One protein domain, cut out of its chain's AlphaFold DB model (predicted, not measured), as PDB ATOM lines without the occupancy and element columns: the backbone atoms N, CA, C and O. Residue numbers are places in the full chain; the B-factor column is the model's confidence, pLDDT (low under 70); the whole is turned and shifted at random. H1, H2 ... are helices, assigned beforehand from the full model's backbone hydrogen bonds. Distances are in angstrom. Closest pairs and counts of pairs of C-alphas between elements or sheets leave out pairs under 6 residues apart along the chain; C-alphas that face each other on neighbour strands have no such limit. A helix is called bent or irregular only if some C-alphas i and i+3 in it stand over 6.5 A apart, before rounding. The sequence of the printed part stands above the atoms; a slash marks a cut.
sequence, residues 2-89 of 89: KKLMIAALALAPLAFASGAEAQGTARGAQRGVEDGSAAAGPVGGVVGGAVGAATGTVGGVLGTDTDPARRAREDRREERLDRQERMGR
ATOM      1  N   LYS A   2      75.025 132.768 181.337       59.75
ATOM      2  CA  LYS A   2      76.458 133.164 181.407       59.75
ATOM      3  C   LYS A   2      77.362 132.537 180.330       59.75
ATOM      4  O   LYS A   2      78.181 133.233 179.751       59.75
ATOM      5  N   LYS A   3      77.168 131.251 180.004       67.25
ATOM      6  CA  LYS A   3      77.949 130.544 178.967       67.25
ATOM      7  C   LYS A   3      77.755 131.130 177.559       67.25
ATOM      8  O   LYS A   3      78.708 131.191 176.797       67.25
ATOM      9  N   LEU A   4      76.543 131.603 177.248       74.50
ATOM     10  CA  LEU A   4      76.232 132.247 175.966       74.50
ATOM     11  C   LEU A   4      76.840 133.650 175.882       74.50
ATOM     12  O   LEU A   4      77.309 134.037 174.825       74.50
ATOM     13  N   MET A   5      76.895 134.381 176.999       73.19
ATOM     14  CA  MET A   5      77.558 135.690 177.062       73.19
ATOM     15  C   MET A   5      79.078 135.573 176.910       73.19
ATOM     16  O   MET A   5      79.675 136.360 176.188       73.19
ATOM     17  N   ILE A   6      79.700 134.566 177.531       77.00
ATOM     18  CA  ILE A   6      81.140 134.301 177.373       77.00
ATOM     19  C   ILE A   6      81.455 133.881 175.932       77.00
ATOM     20  O   ILE A   6      82.412 134.379 175.353       77.00
ATOM     21  N   ALA A   7      80.627 133.021 175.331       72.06
ATOM     22  CA  ALA A   7      80.781 132.635 173.931       72.06
ATOM     23  C   ALA A   7      80.586 133.828 172.980       72.06
ATOM     24  O   ALA A   7      81.380 134.014 172.069       72.06
ATOM     25  N   ALA A   8      79.586 134.679 173.220       69.94
ATOM     26  CA  ALA A   8      79.360 135.884 172.426       69.94
ATOM     27  C   ALA A   8      80.525 136.878 172.539       69.94
ATOM     28  O   ALA A   8      80.946 137.437 171.533       69.94
ATOM     29  N   LEU A   9      81.092 137.052 173.737       73.75
ATOM     30  CA  LEU A   9      82.264 137.903 173.950       73.75
ATOM     31  C   LEU A   9      83.524 137.321 173.288       73.75
ATOM     32  O   LEU A   9      84.337 138.068 172.759       73.75
ATOM     33  N   ALA A  10      83.661 135.992 173.274       72.38
ATOM     34  CA  ALA A  10      84.760 135.301 172.605       72.38
ATOM     35  C   ALA A  10      84.645 135.333 171.069       72.38
ATOM     36  O   ALA A  10      85.666 135.345 170.388       72.38
ATOM     37  N   LEU A  11      83.424 135.357 170.523       66.69
ATOM     38  CA  LEU A  11      83.172 135.433 169.079       66.69
ATOM     39  C   LEU A  11      83.036 136.867 168.547       66.69
ATOM     40  O   LEU A  11      83.149 137.067 167.340       66.69
ATOM     41  N   ALA A  12      82.834 137.868 169.409       67.19
ATOM     42  CA  ALA A  12      82.722 139.272 169.014       67.19
ATOM     43  C   ALA A  12      83.883 139.770 168.125       67.19
ATOM     44  O   ALA A  12      83.598 140.464 167.152       67.19
ATOM     45  N   PRO A  13      85.157 139.389 168.349       63.69
ATOM     46  CA  PRO A  13      86.255 139.830 167.489       63.69
ATOM     47  C   PRO A  13      86.181 139.281 166.056       63.69
ATOM     48  O   PRO A  13      86.635 139.941 165.125       63.69
ATOM     49  N   LEU A  14      85.578 138.102 165.861       61.38
ATOM     50  CA  LEU A  14      85.435 137.480 164.538       61.38
ATOM     51  C   LEU A  14      84.443 138.249 163.655       61.38
ATOM     52  O   LEU A  14      84.575 138.241 162.435       61.38
ATOM     53  N   ALA A  15      83.477 138.946 164.262       59.97
ATOM     54  CA  ALA A  15      82.506 139.766 163.543       59.97
ATOM     55  C   ALA A  15      83.097 141.087 163.011       59.97
ATOM     56  O   ALA A  15      82.524 141.682 162.104       59.97
ATOM     57  N   PHE A  16      84.244 141.538 163.536       55.06
ATOM     58  CA  PHE A  16      84.914 142.774 163.103       55.06
ATOM     59  C   PHE A  16      85.985 142.555 162.025       55.06
ATOM     60  O   PHE A  16      86.540 143.522 161.512       55.06
ATOM     61  N   ALA A  17      86.262 141.306 161.637       55.22
ATOM     62  CA  ALA A  17      87.306 140.973 160.665       55.22
ATOM     63  C   ALA A  17      86.937 141.273 159.191       55.22
ATOM     64  O   ALA A  17      87.714 140.965 158.292       55.22
ATOM     65  N   SER A  18      85.768 141.857 158.907       49.78
ATOM     66  CA  SER A  18      85.220 141.982 157.547       49.78
ATOM     67  C   SER A  18      85.427 143.353 156.884       49.78
ATOM     68  O   SER A  18      84.532 143.825 156.181       49.78
ATOM     69  N   GLY A  19      86.553 144.039 157.105       50.12
ATOM     70  CA  GLY A  19      86.700 145.428 156.652       50.12
ATOM     71  C   GLY A  19      88.096 145.841 156.197       50.12
ATOM     72  O   GLY A  19      88.922 146.206 157.022       50.12
ATOM     73  N   ALA A  20      88.254 145.923 154.873       46.56
ATOM     74  CA  ALA A  20      89.235 146.718 154.123       46.56
ATOM     75  C   ALA A  20      90.695 146.222 154.079       46.56
ATOM     76  O   ALA A  20      91.504 146.482 154.957       46.56
ATOM     77  N   GLU A  21      91.053 145.620 152.944       48.88
ATOM     78  CA  GLU A  21      92.411 145.298 152.485       48.88
ATOM     79  C   GLU A  21      93.226 146.578 152.160       48.88
ATOM     80  O   GLU A  21      93.534 146.868 151.007       48.88
ATOM     81  N   ALA A  22      93.563 147.406 153.151       55.88
ATOM     82  CA  ALA A  22      94.588 148.446 152.985       55.88
ATOM     83  C   ALA A  22      95.972 147.849 153.309       55.88
ATOM     84  O   ALA A  22      96.087 147.016 154.205       55.88
ATOM     85  N   GLN A  23      97.052 148.267 152.642       58.19
ATOM     86  CA  GLN A  23      98.393 147.676 152.843       58.19
ATOM     87  C   GLN A  23      98.949 147.780 154.286       58.19
ATOM     88  O   GLN A  23      99.934 147.114 154.607       58.19
ATOM     89  N   GLY A  24      98.319 148.565 155.169       64.38
ATOM     90  CA  GLY A  24      98.626 148.623 156.604       64.38
ATOM     91  C   GLY A  24      97.800 147.669 157.481       64.38
ATOM     92  O   GLY A  24      98.212 147.358 158.592       64.38
ATOM     93  N   THR A  25      96.688 147.123 156.983       70.12
ATOM     94  CA  THR A  25      95.747 146.266 157.738       70.12
ATOM     95  C   THR A  25      96.388 144.963 158.179       70.12
ATOM     96  O   THR A  25      96.384 144.638 159.359       70.12
ATOM     97  N   ALA A  26      96.992 144.225 157.244       78.12
ATOM     98  CA  ALA A  26      97.609 142.936 157.542       78.12
ATOM     99  C   ALA A  26      98.826 143.094 158.468       78.12
ATOM    100  O   ALA A  26      99.004 142.322 159.407       78.12
ATOM    101  N   ARG A  27      99.634 144.140 158.247       79.69
ATOM    102  CA  ARG A  27     100.804 144.463 159.076       79.69
ATOM    103  C   ARG A  27     100.392 144.893 160.486       79.69
ATOM    104  O   ARG A  27     100.987 144.439 161.460       79.69
ATOM    105  N   GLY A  28      99.376 145.747 160.589       81.31
ATOM    106  CA  GLY A  28      98.804 146.180 161.856       81.31
ATOM    107  C   GLY A  28      98.175 145.016 162.614       81.31
ATOM    108  O   GLY A  28      98.423 144.865 163.805       81.31
ATOM    109  N   ALA A  29      97.451 144.134 161.921       83.50
ATOM    110  CA  ALA A  29      96.880 142.926 162.504       83.50
ATOM    111  C   ALA A  29      97.956 142.001 163.073       83.50
ATOM    112  O   ALA A  29      97.841 141.561 164.209       83.50
ATOM    113  N   GLN A  30      99.030 141.740 162.322       86.38
ATOM    114  CA  GLN A  30     100.131 140.896 162.794       86.38
ATOM    115  C   GLN A  30     100.787 141.461 164.057       86.38
ATOM    116  O   GLN A  30     100.917 140.734 165.039       86.38
ATOM    117  N   ARG A  31     101.107 142.763 164.071       86.31
ATOM    118  CA  ARG A  31     101.653 143.425 165.268       86.31
ATOM    119  C   ARG A  31     100.694 143.353 166.446       86.31
ATOM    120  O   ARG A  31     101.090 143.015 167.552       86.31
ATOM    121  N   GLY A  32      99.419 143.616 166.180       84.12
ATOM    122  CA  GLY A  32      98.366 143.534 167.171       84.12
ATOM    123  C   GLY A  32      98.207 142.130 167.758       84.12
ATOM    124  O   GLY A  32      98.007 141.996 168.962       84.12
ATOM    125  N   VAL A  33      98.331 141.078 166.944       88.00
ATOM    126  CA  VAL A  33      98.329 139.691 167.429       88.00
ATOM    127  C   VAL A  33      99.529 139.436 168.331       88.00
ATOM    128  O   VAL A  33      99.352 138.834 169.387       88.00
ATOM    129  N   GLU A  34     100.725 139.886 167.953       91.38
ATOM    130  CA  GLU A  34     101.946 139.732 168.754       91.38
ATOM    131  C   GLU A  34     101.829 140.440 170.110       91.38
ATOM    132  O   GLU A  34     101.919 139.791 171.156       91.38
ATOM    133  N   ASP A  35     101.535 141.740 170.095       90.94
ATOM    134  CA  ASP A  35     101.437 142.571 171.299       90.94
ATOM    135  C   ASP A  35     100.280 142.115 172.195       90.94
ATOM    136  O   ASP A  35     100.408 141.991 173.415       90.94
ATOM    137  N   GLY A  36      99.140 141.799 171.581       85.44
ATOM    138  CA  GLY A  36      97.972 141.288 172.273       85.44
ATOM    139  C   GLY A  36      98.221 139.919 172.904       85.44
ATOM    140  O   GLY A  36      97.838 139.692 174.054       85.44
ATOM    141  N   SER A  37      98.894 139.012 172.190       91.25
ATOM    142  CA  SER A  37      99.235 137.685 172.715       91.25
ATOM    143  C   SER A  37     100.208 137.782 173.881       91.25
ATOM    144  O   SER A  37     100.050 137.062 174.866       91.25
ATOM    145  N   ALA A  38     101.174 138.698 173.805       92.75
ATOM    146  CA  ALA A  38     102.090 138.976 174.902       92.75
ATOM    147  C   ALA A  38     101.365 139.556 176.131       92.75
ATOM    148  O   ALA A  38     101.686 139.192 177.259       92.75
ATOM    149  N   ALA A  39     100.364 140.417 175.923       91.56
ATOM    150  CA  ALA A  39      99.653 141.091 177.008       91.56
ATOM    151  C   ALA A  39      98.623 140.204 177.730       91.56
ATOM    152  O   ALA A  39      98.521 140.251 178.955       91.56
ATOM    153  N   ALA A  40      97.828 139.422 176.992       87.69
ATOM    154  CA  ALA A  40      96.705 138.671 177.566       87.69
ATOM    155  C   ALA A  40      96.535 137.256 176.985       87.69
ATOM    156  O   ALA A  40      95.458 136.657 177.078       87.69
ATOM    157  N   GLY A  41      97.590 136.697 176.385       85.62
ATOM    158  CA  GLY A  41      97.554 135.362 175.797       85.62
ATOM    159  C   GLY A  41      96.617 135.288 174.584       85.62
ATOM    160  O   GLY A  41      96.381 136.293 173.917       85.62
ATOM    161  N   PRO A  42      96.030 134.119 174.280       85.62
ATOM    162  CA  PRO A  42      95.289 133.910 173.032       85.62
ATOM    163  C   PRO A  42      94.143 134.904 172.801       85.62
ATOM    164  O   PRO A  42      93.936 135.366 171.682       85.62
ATOM    165  N   VAL A  43      93.416 135.271 173.863       88.12
ATOM    166  CA  VAL A  43      92.328 136.260 173.779       88.12
ATOM    167  C   VAL A  43      92.884 137.642 173.452       88.12
ATOM    168  O   VAL A  43      92.338 138.342 172.601       88.12
ATOM    169  N   GLY A  44      93.996 138.010 174.088       79.44
ATOM    170  CA  GLY A  44      94.706 139.239 173.781       79.44
ATOM    171  C   GLY A  44      95.187 139.277 172.338       79.44
ATOM    172  O   GLY A  44      95.019 140.301 171.694       79.44
ATOM    173  N   GLY A  45      95.689 138.166 171.794       85.75
ATOM    174  CA  GLY A  45      96.109 138.079 170.393       85.75
ATOM    175  C   GLY A  45      94.970 138.325 169.410       85.75
ATOM    176  O   GLY A  45      95.121 139.082 168.457       85.75
ATOM    177  N   VAL A  46      93.791 137.758 169.669       84.19
ATOM    178  CA  VAL A  46      92.606 137.989 168.830       84.19
ATOM    179  C   VAL A  46      92.144 139.453 168.904       84.19
ATOM    180  O   VAL A  46      91.895 140.072 167.869       84.19
ATOM    181  N   VAL A  47      92.052 140.026 170.110       86.19
ATOM    182  CA  VAL A  47      91.629 141.427 170.305       86.19
ATOM    183  C   VAL A  47      92.658 142.395 169.728       86.19
ATOM    184  O   VAL A  47      92.307 143.305 168.981       86.19
ATOM    185  N   GLY A  48      93.931 142.177 170.041       84.31
ATOM    186  CA  GLY A  48      95.042 142.975 169.556       84.31
ATOM    187  C   GLY A  48      95.138 142.913 168.037       84.31
ATOM    188  O   GLY A  48      95.275 143.957 167.413       84.31
ATOM    189  N   GLY A  49      94.952 141.742 167.423       84.25
ATOM    190  CA  GLY A  49      94.920 141.591 165.969       84.25
ATOM    191  C   GLY A  49      93.813 142.396 165.294       84.25
ATOM    192  O   GLY A  49      94.064 143.078 164.303       84.25
ATOM    193  N   ALA A  50      92.602 142.387 165.852       83.12
ATOM    194  CA  ALA A  50      91.496 143.186 165.331       83.12
ATOM    195  C   ALA A  50      91.752 144.700 165.477       83.12
ATOM    196  O   ALA A  50      91.563 145.456 164.521       83.12
ATOM    197  N   VAL A  51      92.223 145.144 166.649       83.56
ATOM    198  CA  VAL A  51      92.566 146.556 166.898       83.56
ATOM    199  C   VAL A  51      93.705 147.002 165.983       83.56
ATOM    200  O   VAL A  51      93.594 148.036 165.331       83.56
ATOM    201  N   GLY A  52      94.756 146.192 165.877       82.12
ATOM    202  CA  GLY A  52      95.908 146.426 165.019       82.12
ATOM    203  C   GLY A  52      95.529 146.528 163.543       82.12
ATOM    204  O   GLY A  52      96.015 147.422 162.852       82.12
ATOM    205  N   ALA A  53      94.612 145.677 163.068       80.62
ATOM    206  CA  ALA A  53      94.068 145.756 161.713       80.62
ATOM    207  C   ALA A  53      93.378 147.105 161.466       80.62
ATOM    208  O   ALA A  53      93.695 147.798 160.500       80.62
ATOM    209  N   ALA A  54      92.486 147.512 162.374       78.12
ATOM    210  CA  ALA A  54      91.755 148.771 162.272       78.12
ATOM    211  C   ALA A  54      92.677 150.000 162.352       78.12
ATOM    212  O   ALA A  54      92.509 150.957 161.604       78.12
ATOM    213  N   THR A  55      93.689 149.992 163.221       78.00
ATOM    214  CA  THR A  55      94.657 151.097 163.274       78.00
ATOM    215  C   THR A  55      95.593 151.103 162.070       78.00
ATOM    216  O   THR A  55      95.974 152.174 161.613       78.00
ATOM    217  N   GLY A  56      95.927 149.932 161.521       72.94
ATOM    218  CA  GLY A  56      96.752 149.797 160.321       72.94
ATOM    219  C   GLY A  56      96.035 150.230 159.038       72.94
ATOM    220  O   GLY A  56      96.670 150.769 158.132       72.94
ATOM    221  N   THR A  57      94.708 150.076 158.942       70.94
ATOM    222  CA  THR A  57      93.934 150.654 157.824       70.94
ATOM    223  C   THR A  57      93.937 152.171 157.896       70.94
ATOM    224  O   THR A  57      94.237 152.827 156.901       70.94
ATOM    225  N   VAL A  58      93.663 152.734 159.075       71.00
ATOM    226  CA  VAL A  58      93.680 154.182 159.309       71.00
ATOM    227  C   VAL A  58      95.077 154.747 159.051       71.00
ATOM    228  O   VAL A  58      95.206 155.748 158.349       71.00
ATOM    229  N   GLY A  59      96.120 154.066 159.530       67.12
ATOM    230  CA  GLY A  59      97.519 154.391 159.264       67.12
ATOM    231  C   GLY A  59      97.858 154.393 157.776       67.12
ATOM    232  O   GLY A  59      98.471 155.335 157.271       67.12
ATOM    233  N   GLY A  60      97.412 153.361 157.055       65.00
ATOM    234  CA  GLY A  60      97.623 153.220 155.616       65.00
ATOM    235  C   GLY A  60      96.868 154.255 154.776       65.00
ATOM    236  O   GLY A  60      97.424 154.766 153.808       65.00
ATOM    237  N   VAL A  61      95.632 154.599 155.152       64.56
ATOM    238  CA  VAL A  61      94.797 155.590 154.443       64.56
ATOM    239  C   VAL A  61      95.267 157.019 154.714       64.56
ATOM    240  O   VAL A  61      95.323 157.830 153.793       64.56
ATOM    241  N   LEU A  62      95.635 157.334 155.959       69.56
ATOM    242  CA  LEU A  62      96.149 158.654 156.333       69.56
ATOM    243  C   LEU A  62      97.636 158.835 155.985       69.56
ATOM    244  O   LEU A  62      98.181 159.922 156.170       69.56
ATOM    245  N   GLY A  63      98.313 157.785 155.504       61.28
ATOM    246  CA  GLY A  63      99.755 157.792 155.241       61.28
ATOM    247  C   GLY A  63     100.609 158.007 156.498       61.28
ATOM    248  O   GLY A  63     101.782 158.378 156.387       61.28
ATOM    249  N   THR A  64     100.023 157.813 157.683       62.50
ATOM    250  CA  THR A  64     100.687 157.925 158.988       62.50
ATOM    251  C   THR A  64     101.395 156.635 159.389       62.50
ATOM    252  O   THR A  64     102.238 156.666 160.286       62.50
ATOM    253  N   ASP A  65     101.127 155.522 158.696       62.69
ATOM    254  CA  ASP A  65     101.969 154.330 158.766       62.69
ATOM    255  C   ASP A  65     103.333 154.677 158.156       62.69
ATOM    256  O   ASP A  65     103.536 154.671 156.937       62.69
ATOM    257  N   THR A  66     104.277 155.076 159.012       56.69
ATOM    258  CA  THR A  66     105.664 155.291 158.604       56.69
ATOM    259  C   THR A  66     106.244 153.955 158.185       56.69
ATOM    260  O   THR A  66     106.761 153.201 159.010       56.69
ATOM    261  N   ASP A  67     106.155 153.665 156.892       65.31
ATOM    262  CA  ASP A  67     106.862 152.547 156.305       65.31
ATOM    263  C   ASP A  67     108.356 152.659 156.674       65.31
ATOM    264  O   ASP A  67     108.945 153.739 156.532       65.31
ATOM    265  N   PRO A  68     108.997 151.595 157.184       62.38
ATOM    266  CA  PRO A  68     110.400 151.653 157.588       62.38
ATOM    267  C   PRO A  68     111.324 152.070 156.435       62.38
ATOM    268  O   PRO A  68     112.350 152.709 156.674       62.38
ATOM    269  N   ALA A  69     110.948 151.809 155.176       64.94
ATOM    270  CA  ALA A  69     111.702 152.289 154.024       64.94
ATOM    271  C   ALA A  69     111.561 153.804 153.811       64.94
ATOM    272  O   ALA A  69     112.449 154.414 153.215       64.94
ATOM    273  N   ARG A  70     110.479 154.430 154.291       66.69
ATOM    274  CA  ARG A  70     110.319 155.890 154.292       66.69
ATOM    275  C   ARG A  70     111.232 156.536 155.331       66.69
ATOM    276  O   ARG A  70     111.972 157.442 154.961       66.69
ATOM    277  N   ARG A  71     111.271 156.017 156.565       68.88
ATOM    278  CA  ARG A  71     112.202 156.515 157.602       68.88
ATOM    279  C   ARG A  71     113.657 156.407 157.152       68.88
ATOM    280  O   ARG A  71     114.383 157.388 157.173       68.88
ATOM    281  N   ALA A  72     114.042 155.267 156.579       71.94
ATOM    282  CA  ALA A  72     115.391 155.079 156.040       71.94
ATOM    283  C   ALA A  72     115.749 156.029 154.874       71.94
ATOM    284  O   ALA A  72     116.927 156.193 154.548       71.94
ATOM    285  N   ARG A  73     114.759 156.621 154.188       72.69
ATOM    286  CA  ARG A  73     114.985 157.664 153.171       72.69
ATOM    287  C   ARG A  73     115.090 159.050 153.798       72.69
ATOM    288  O   ARG A  73     115.888 159.846 153.313       72.69
ATOM    289  N   GLU A  74     114.295 159.325 154.825       78.88
ATOM    290  CA  GLU A  74     114.322 160.583 155.575       78.88
ATOM    291  C   GLU A  74     115.659 160.737 156.313       78.88
ATOM    292  O   GLU A  74     116.355 161.718 156.053       78.88
ATOM    293  N   ASP A  75     116.110 159.710 157.041       79.56
ATOM    294  CA  ASP A  75     117.416 159.697 157.724       79.56
ATOM    295  C   ASP A  75     118.568 159.961 156.739       79.56
ATOM    296  O   ASP A  75     119.440 160.802 156.949       79.56
ATOM    297  N   ARG A  76     118.545 159.286 155.582       78.38
ATOM    298  CA  ARG A  76     119.583 159.441 154.549       78.38
ATOM    299  C   ARG A  76     119.537 160.816 153.872       78.38
ATOM    300  O   ARG A  76     120.536 161.276 153.316       78.38
ATOM    301  N   ARG A  77     118.368 161.466 153.855       79.75
ATOM    302  CA  ARG A  77     118.198 162.828 153.338       79.75
ATOM    303  C   ARG A  77     118.741 163.845 154.333       79.75
ATOM    304  O   ARG A  77     119.435 164.756 153.884       79.75
ATOM    305  N   GLU A  78     118.467 163.676 155.622       82.44
ATOM    306  CA  GLU A  78     119.051 164.496 156.689       82.44
ATOM    307  C   GLU A  78     120.576 164.414 156.674       82.44
ATOM    308  O   GLU A  78     121.239 165.442 156.580       82.44
ATOM    309  N   GLU A  79     121.140 163.208 156.592       81.69
ATOM    310  CA  GLU A  79     122.595 163.009 156.575       81.69
ATOM    311  C   GLU A  79     123.286 163.731 155.396       81.69
ATOM    312  O   GLU A  79     124.409 164.237 155.502       81.69
ATOM    313  N   ARG A  80     122.605 163.828 154.245       76.75
ATOM    314  CA  ARG A  80     123.098 164.593 153.090       76.75
ATOM    315  C   ARG A  80     123.011 166.103 153.282       76.75
ATOM    316  O   ARG A  80     123.873 166.807 152.755       76.75
ATOM    317  N   LEU A  81     121.967 166.592 153.945       82.31
ATOM    318  CA  LEU A  81     121.793 168.019 154.219       82.31
ATOM    319  C   LEU A  81     122.851 168.490 155.217       82.31
ATOM    320  O   LEU A  81     123.551 169.459 154.933       82.31
ATOM    321  N   ASP A  82     123.079 167.712 156.274       83.12
ATOM    322  CA  ASP A  82     124.146 167.940 157.251       83.12
ATOM    323  C   ASP A  82     125.529 167.991 156.595       83.12
ATOM    324  O   ASP A  82     126.359 168.853 156.892       83.12
ATOM    325  N   ARG A  83     125.797 167.079 155.652       78.38
ATOM    326  CA  ARG A  83     127.061 167.077 154.907       78.38
ATOM    327  C   ARG A  83     127.194 168.297 153.994       78.38
ATOM    328  O   ARG A  83     128.294 168.825 153.860       78.38
ATOM    329  N   GLN A  84     126.107 168.738 153.362       80.25
ATOM    330  CA  GLN A  84     126.123 169.919 152.501       80.25
ATOM    331  C   GLN A  84     126.360 171.199 153.316       80.25
ATOM    332  O   GLN A  84     127.177 172.022 152.911       80.25
ATOM    333  N   GLU A  85     125.735 171.331 154.487       80.25
ATOM    334  CA  GLU A  85     125.963 172.457 155.402       80.25
ATOM    335  C   GLU A  85     127.412 172.550 155.887       80.25
ATOM    336  O   GLU A  85     127.952 173.648 156.024       80.25
ATOM    337  N   ARG A  86     128.063 171.407 156.125       76.75
ATOM    338  CA  ARG A  86     129.474 171.361 156.538       76.75
ATOM    339  C   ARG A  86     130.450 171.724 155.421       76.75
ATOM    340  O   ARG A  86     131.555 172.147 155.721       76.75
ATOM    341  N   MET A  87     130.060 171.535 154.160       73.19
ATOM    342  CA  MET A  87     130.893 171.832 152.984       73.19
ATOM    343  C   MET A  87     130.647 173.244 152.429       73.19
ATOM    344  O   MET A  87     131.411 173.708 151.589       73.19
ATOM    345  N   GLY A  88     129.563 173.901 152.852       70.62
ATOM    346  CA  GLY A  88     129.194 175.262 152.457       70.62
ATOM    347  C   GLY A  88     129.654 176.361 153.422       70.62
ATOM    348  O   GLY A  88     129.235 177.504 153.247       70.62
ATOM    349  N   ARG A  89     130.466 176.029 154.433       54.91
ATOM    350  CA  ARG A  89     131.109 176.980 155.353       54.91
ATOM    351  C   ARG A  89     132.615 176.996 155.159       54.91
ATOM    352  O   ARG A  89     133.183 175.899 154.972       54.91
TER     353      ARG A  89
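This is residues 2 to 89 of the 89 residues of an uncharacterized protein of Methylobacterium sp. GXF4 (UniProt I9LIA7). Look first for a compact helical body in which a bent helix, H2, folds back on itself, its arms H2a and H2b packed together; from this body H1 and H3 lead away to the two far ends of the model. Residues 2 to 9 of H1 stick out at one end, and residues 68 to 89, with the whole of H3, stick out as an arm at the other. The 88 printed residues hold three named helices, H1, H2 and H3 in chain order, and no named strand; the class is all helix. The whole is extended, a rod spanning 75 by 26 by 13 A, with a radius of gyration of the C-alphas of 19.7 A.

Begin with H1, residues 2 to 15, irregular but only just: C-alphas 10 and 13 are 7.0 A apart. H2, residues 25 to 62, was assigned as one helix by its hydrogen bonds but is bent, with C-alphas 39 and 42 at 9.3 A; its arms are H2a, residues 25 to 39, and H2b, residues 42 to 62. H1 touches H2b with residues 10 to 13 alone, closest at the C-alphas of Pro 13 and Val 47, 6.3 A, at a shallow tilt of 31 degrees, the same way. H2a and H2b touch, closest at the C-alphas of Ser 37 and Gly 45, 3.9 A; they run opposite ways at a shallow tilt of 34.6 degrees, only just short of steep. H3, residues 68 to 87, touches no helix. Every O i to N i+4 pair is within hydrogen-bond range in H2a and H2b, against 7 of 10 in H1 and 15 of 16 in H3.

Find C-alpha 2 at (76.458, 133.164, 181.407); from there H1 runs 20.0 A to C-alpha 15. H2a runs 20.3 A to C-alpha 39 at (99.653, 141.091, 177.008), and H2b 29.9 A from C-alpha 42 to C-alpha 62. H3 runs 29.1 A to C-alpha 87 at (130.893, 171.832, 152.984).

The C-alphas of Lys 2 and Arg 89, the two farthest apart, are 74.7 A from each other. The printed part has no cut; the link from H1 to H2 is short, that from H2 to H3 tight. Mean pLDDT of the printed part is 73.8, with residues 11 to 24 and 59 to 71 among those under 70.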